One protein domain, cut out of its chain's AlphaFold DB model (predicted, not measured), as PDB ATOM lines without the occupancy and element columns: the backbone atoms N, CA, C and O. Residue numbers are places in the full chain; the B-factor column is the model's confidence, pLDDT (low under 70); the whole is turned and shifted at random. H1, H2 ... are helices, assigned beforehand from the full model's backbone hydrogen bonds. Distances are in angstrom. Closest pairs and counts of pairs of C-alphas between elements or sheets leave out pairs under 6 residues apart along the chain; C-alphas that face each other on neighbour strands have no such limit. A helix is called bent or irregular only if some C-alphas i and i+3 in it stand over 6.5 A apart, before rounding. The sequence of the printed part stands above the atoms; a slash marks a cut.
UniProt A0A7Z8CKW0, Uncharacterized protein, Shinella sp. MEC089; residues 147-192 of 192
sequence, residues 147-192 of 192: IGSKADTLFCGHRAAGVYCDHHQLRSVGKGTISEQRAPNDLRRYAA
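This is residues 147 to 192 of the 192 residues of an uncharacterized protein of Shinella sp. MEC089 (UniProt A0A7Z8CKW0). This is an open L with no packed core: the unnamed stretch 147 to 165 makes one arm, short H1 sits at the corner, and H2 sticks out as the other, free arm. The printed part has 46 residues with two named helices, H1 then H2, and no named strand; the class is all helix, though under half of the residues are in named elements. It is extended, with a radius of gyration of the C-alphas of 15.7 A, and spans 46 by 24 by 14 A.

Start at C-alpha 147, at (297.214, 150.603, 141.449); residues 147 to 165 hold no named element. Find H1, residues 166 to 171, from C-alpha 166 at (284.142, 162.214, 134.159). H2, residues 178 to 190, runs 18.5 A to C-alpha 190 at (319.267, 175.944, 128.436).

H1 and H2 are apart, joined by a short link. H2 is irregular, but only just: C-alphas 181 and 184 are 7.0 A apart. Every O i to N i+4 pair is within hydrogen-bond range in H1, 7 of 9 in H2. Residues 148 to 154 and 173 to 192 stand free.

The C-alphas farthest apart, of Arg 159 and Ala 192, are 46.4 A apart. The printed part has no cut. Look for pLDDT under 70 at residues 175 to 176, 179, 189 and 191 to 192.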
ATOM      1  N   ILE A 147     296.203 151.311 140.652       88.25
ATOM      2  CA  ILE A 147     297.214 150.603 141.449       88.25
ATOM      3  C   ILE A 147     298.331 150.048 140.566       88.25
ATOM      4  O   ILE A 147     298.179 149.920 139.352       88.25
ATOM      5  N   GLY A 148     299.445 149.689 141.204       86.31
ATOM      6  CA  GLY A 148     300.605 149.086 140.554       86.31
ATOM      7  C   GLY A 148     301.568 150.107 139.953       86.31
ATOM      8  O   GLY A 148     301.318 151.313 139.929       86.31
ATOM      9  N   SER A 149     302.707 149.617 139.468       82.75
ATOM     10  CA  SER A 149     303.736 150.448 138.840       82.75
ATOM     11  C   SER A 149     304.210 149.826 137.530       82.75
ATOM     12  O   SER A 149     304.330 148.606 137.420       82.75
ATOM     13  N   LYS A 150     304.517 150.673 136.541       85.94
ATOM     14  CA  LYS A 150     305.047 150.267 135.231       85.94
ATOM     15  C   LYS A 150     304.143 149.232 134.535       85.94
ATOM     16  O   LYS A 150     303.032 149.564 134.141       85.94
ATOM     17  N   ALA A 151     304.632 148.005 134.341       84.06
ATOM     18  CA  ALA A 151     303.941 146.948 133.603       84.06
ATOM     19  C   ALA A 151     302.744 146.352 134.366       84.06
ATOM     20  O   ALA A 151     301.826 145.820 133.742       84.06
ATOM     21  N   ASP A 152     302.733 146.485 135.694       89.31
ATOM     22  CA  ASP A 152     301.669 145.972 136.565       89.31
ATOM     23  C   ASP A 152     300.637 147.043 136.926       89.31
ATOM     24  O   ASP A 152     299.834 146.865 137.839       89.31
ATOM     25  N   THR A 153     300.660 148.184 136.232       92.00
ATOM     26  CA  THR A 153     299.668 149.234 136.437       92.00
ATOM     27  C   THR A 153     298.300 148.782 135.923       92.00
ATOM     28  O   THR A 153     298.140 148.459 134.743       92.00
ATOM     29  N   LEU A 154     297.311 148.799 136.818       95.06
ATOM     30  CA  LEU A 154     295.905 148.564 136.501       95.06
ATOM     31  C   LEU A 154     295.158 149.891 136.394       95.06
ATOM     32  O   LEU A 154     295.388 150.833 137.161       95.06
ATOM     33  N   PHE A 155     294.246 149.946 135.432       96.38
ATOM     34  CA  PHE A 155     293.530 151.145 135.031       96.38
ATOM     35  C   PHE A 155     292.039 151.049 135.357       96.38
ATOM     36  O   PHE A 155     291.464 149.965 135.434       96.38
ATOM     37  N   CYS A 156     291.407 152.210 135.519       96.00
ATOM     38  CA  CYS A 156     290.005 152.355 135.909       96.00
ATOM     39  C   CYS A 156     289.021 151.538 135.048       96.00
ATOM     40  O   CYS A 156     288.137 150.878 135.593       96.00
ATOM     41  N   GLY A 157     289.150 151.601 133.718       95.38
ATOM     42  CA  GLY A 157     288.354 150.805 132.773       95.38
ATOM     43  C   GLY A 157     286.872 151.190 132.637       95.38
ATOM     44  O   GLY A 157     286.180 150.646 131.784       95.38
ATOM     45  N   HIS A 158     286.368 152.159 133.410       96.56
ATOM     46  CA  HIS A 158     285.015 152.701 133.230       96.56
ATOM     47  C   HIS A 158     284.831 153.388 131.875       96.56
ATOM     48  O   HIS A 158     285.779 153.939 131.319       96.56
ATOM     49  N   ARG A 159     283.587 153.446 131.381       96.56
ATOM     50  CA  ARG A 159     283.263 154.145 130.132       96.56
ATOM     51  C   ARG A 159     283.694 155.615 130.191       96.56
ATOM     52  O   ARG A 159     283.401 156.326 131.150       96.56
ATOM     53  N   ALA A 160     284.362 156.064 129.138       95.12
ATOM     54  CA  ALA A 160     284.913 157.400 128.994       95.12
ATOM     55  C   ALA A 160     284.546 157.992 127.627       95.12
ATOM     56  O   ALA A 160     284.589 157.306 126.604       95.12
ATOM     57  N   ALA A 161     284.206 159.283 127.606       91.44
ATOM     58  CA  ALA A 161     284.045 160.042 126.363       91.44
ATOM     59  C   ALA A 161     285.400 160.464 125.756       91.44
ATOM     60  O   ALA A 161     285.481 160.754 124.565       91.44
ATOM     61  N   GLY A 162     286.460 160.486 126.570       90.81
ATOM     62  CA  GLY A 162     287.833 160.788 126.169       90.81
ATOM     63  C   GLY A 162     288.827 159.821 126.812       90.81
ATOM     64  O   GLY A 162     288.573 158.625 126.895       90.81
ATOM     65  N   VAL A 163     289.966 160.336 127.284       93.62
ATOM     66  CA  VAL A 163     291.024 159.517 127.912       93.62
ATOM     67  C   VAL A 163     290.613 159.011 129.301       93.62
ATOM     68  O   VAL A 163     290.998 157.913 129.707       93.62
ATOM     69  N   TYR A 164     289.821 159.804 130.024       95.31
ATOM     70  CA  TYR A 164     289.349 159.502 131.372       95.31
ATOM     71  C   TYR A 164     287.818 159.575 131.442       95.31
ATOM     72  O   TYR A 164     287.188 160.284 130.655       95.31
ATOM     73  N   CYS A 165     287.216 158.842 132.383       93.62
ATOM     74  CA  CYS A 165     285.814 159.041 132.756       93.62
ATOM     75  C   CYS A 165     285.643 160.395 133.458       93.62
ATOM     76  O   CYS A 165     286.625 160.984 133.905       93.62
ATOM     77  N   ASP A 166     284.409 160.876 133.611       90.62
ATOM     78  CA  ASP A 166     284.142 162.214 134.159       90.62
ATOM     79  C   ASP A 166     284.792 162.442 135.535       90.62
ATOM     80  O   ASP A 166     285.391 163.490 135.778       90.62
ATOM     81  N   HIS A 167     284.768 161.432 136.410       89.38
ATOM     82  CA  HIS A 167     285.405 161.503 137.726       89.38
ATOM     83  C   HIS A 167     286.930 161.690 137.628       89.38
ATOM     84  O   HIS A 167     287.502 162.605 138.226       89.38
ATOM     85  N   HIS A 168     287.607 160.851 136.842       91.19
ATOM     86  CA  HIS A 168     289.061 160.925 136.680       91.19
ATOM     87  C   HIS A 168     289.504 162.100 135.802       91.19
ATOM     88  O   HIS A 168     290.596 162.624 135.992       91.19
ATOM     89  N   GLN A 169     288.640 162.591 134.915       89.44
ATOM     90  CA  GLN A 169     288.858 163.814 134.149       89.44
ATOM     91  C   GLN A 169     288.841 165.055 135.050       89.44
ATOM     92  O   GLN A 169     289.609 165.990 134.831       89.44
ATOM     93  N   LEU A 170     287.994 165.081 136.082       84.44
ATOM     94  CA  LEU A 170     288.019 166.146 137.087       84.44
ATOM     95  C   LEU A 170     289.288 166.066 137.945       84.44
ATOM     96  O   LEU A 170     289.903 167.095 138.226       84.44
ATOM     97  N   ARG A 171     289.729 164.851 138.292       82.94
ATOM     98  CA  ARG A 171     290.970 164.616 139.055       82.94
ATOM     99  C   ARG A 171     292.246 164.860 138.251       82.94
ATOM    100  O   ARG A 171     293.270 165.188 138.844       82.94
ATOM    101  N   SER A 172     292.203 164.747 136.923       83.12
ATOM    102  CA  SER A 172     293.361 165.018 136.061       83.12
ATOM    103  C   SER A 172     293.743 166.497 136.029       83.12
ATOM    104  O   SER A 172     294.814 166.851 135.541       83.12
ATOM    105  N   VAL A 173     292.866 167.382 136.510       77.19
ATOM    106  CA  VAL A 173     293.104 168.822 136.552       77.19
ATOM    107  C   VAL A 173     293.744 169.186 137.891       77.19
ATOM    108  O   VAL A 173     293.070 169.345 138.904       77.19
ATOM    109  N   GLY A 174     295.067 169.352 137.892       70.19
ATOM    110  CA  GLY A 174     295.844 169.769 139.061       70.19
ATOM    111  C   GLY A 174     296.909 170.808 138.714       70.19
ATOM    112  O   GLY A 174     297.031 171.240 137.571       70.19
ATOM    113  N   LYS A 175     297.721 171.205 139.704       68.81
ATOM    114  CA  LYS A 175     298.871 172.111 139.492       68.81
ATOM    115  C   LYS A 175     299.991 171.488 138.630       68.81
ATOM    116  O   LYS A 175     300.946 172.187 138.311       68.81
ATOM    117  N   GLY A 176     299.874 170.209 138.264       67.62
ATOM    118  CA  GLY A 176     300.940 169.413 137.656       67.62
ATOM    119  C   GLY A 176     301.956 168.928 138.690       67.62
ATOM    120  O   GLY A 176     301.962 169.380 139.842       67.62
ATOM    121  N   THR A 177     302.818 167.998 138.294       70.31
ATOM    122  CA  THR A 177     303.933 167.515 139.125       70.31
ATOM    123  C   THR A 177     304.989 168.611 139.326       70.31
ATOM    124  O   THR A 177     305.063 169.573 138.563       70.31
ATOM    125  N   ILE A 178     305.838 168.495 140.357       70.38
ATOM    126  CA  ILE A 178     306.915 169.475 140.618       70.38
ATOM    127  C   ILE A 178     307.844 169.611 139.398       70.38
ATOM    128  O   ILE A 178     308.291 170.711 139.079       70.38
ATOM    129  N   SER A 179     308.106 168.508 138.698       68.75
ATOM    130  CA  SER A 179     308.876 168.458 137.452       68.75
ATOM    131  C   SER A 179     308.202 169.237 136.321       68.75
ATOM    132  O   SER A 179     308.854 170.062 135.687       68.75
ATOM    133  N   GLU A 180     306.896 169.063 136.109       75.50
ATOM    134  CA  GLU A 180     306.135 169.842 135.115       75.50
ATOM    135  C   GLU A 180     306.120 171.339 135.444       75.50
ATOM    136  O   GLU A 180     306.246 172.177 134.552       75.50
ATOM    137  N   GLN A 181     306.026 171.690 136.730       77.62
ATOM    138  CA  GLN A 181     306.077 173.083 137.178       77.62
ATOM    139  C   GLN A 181     307.467 173.715 136.993       77.62
ATOM    140  O   GLN A 181     307.568 174.921 136.765       77.62
ATOM    141  N   ARG A 182     308.544 172.923 137.088       78.00
ATOM    142  CA  ARG A 182     309.934 173.381 136.909       78.00
ATOM    143  C   ARG A 182     310.380 173.426 135.448       78.00
ATOM    144  O   ARG A 182     311.208 174.274 135.118       78.00
ATOM    145  N   ALA A 183     309.783 172.620 134.570       79.12
ATOM    146  CA  ALA A 183     310.162 172.524 133.158       79.12
ATOM    147  C   ALA A 183     310.279 173.881 132.419       79.12
ATOM    148  O   ALA A 183     311.255 174.070 131.693       79.12
ATOM    149  N   PRO A 184     309.388 174.879 132.616       81.06
ATOM    150  CA  PRO A 184     309.547 176.191 131.981       81.06
ATOM    151  C   PRO A 184     310.805 176.950 132.426       81.06
ATOM    152  O   PRO A 184     311.372 177.711 131.642       81.06
ATOM    153  N   ASN A 185     311.238 176.771 133.678       75.31
ATOM    154  CA  ASN A 185     312.453 177.398 134.200       75.31
ATOM    155  C   ASN A 185     313.707 176.693 133.686       75.31
ATOM    156  O   ASN A 185     314.680 177.366 133.349       75.31
ATOM    157  N   ASP A 186     313.670 175.368 133.568       74.31
ATOM    158  CA  ASP A 186     314.789 174.598 133.026       74.31
ATOM    159  C   ASP A 186     314.999 174.913 131.537       74.31
ATOM    160  O   ASP A 186     316.117 175.207 131.123       74.31
ATOM    161  N   LEU A 187     313.923 175.017 130.747       74.31
ATOM    162  CA  LEU A 187     314.003 175.442 129.340       74.31
ATOM    163  C   LEU A 187     314.626 176.835 129.162       74.31
ATOM    164  O   LEU A 187     315.355 177.064 128.201       74.31
ATOM    165  N   ARG A 188     314.370 177.770 130.087       76.19
ATOM    166  CA  ARG A 188     314.987 179.108 130.064       76.19
ATOM    167  C   ARG A 188     316.479 179.077 130.384       76.19
ATOM    168  O   ARG A 188     317.206 179.905 129.852       76.19
ATOM    169  N   ARG A 189     316.927 178.147 131.234       68.94
ATOM    170  CA  ARG A 189     318.348 177.974 131.569       68.94
ATOM    171  C   ARG A 189     319.159 177.416 130.403       68.94
ATOM    172  O   ARG A 189     320.295 177.822 130.241       68.94
ATOM    173  N   TYR A 190     318.583 176.522 129.602       73.25
ATOM    174  CA  TYR A 190     319.267 175.944 128.436       73.25
ATOM    175  C   TYR A 190     319.251 176.839 127.188       73.25
ATOM    176  O   TYR A 190     319.953 176.552 126.225       73.25
ATOM    177  N   ALA A 191     318.430 177.892 127.180       65.88
ATOM    178  CA  ALA A 191     318.321 178.837 126.069       65.88
ATOM    179  C   ALA A 191     319.191 180.103 126.236       65.88
ATOM    180  O   ALA A 191     319.141 180.975 125.366       65.88
ATOM    181  N   ALA A 192     319.926 180.220 127.349       57.84
ATOM    182  CA  ALA A 192     320.863 181.302 127.663       57.84
ATOM    183  C   ALA A 192     322.307 180.814 127.505       57.84
ATOM    184  O   ALA A 192     323.141 181.635 127.064       57.84
TER     185      ALA A 192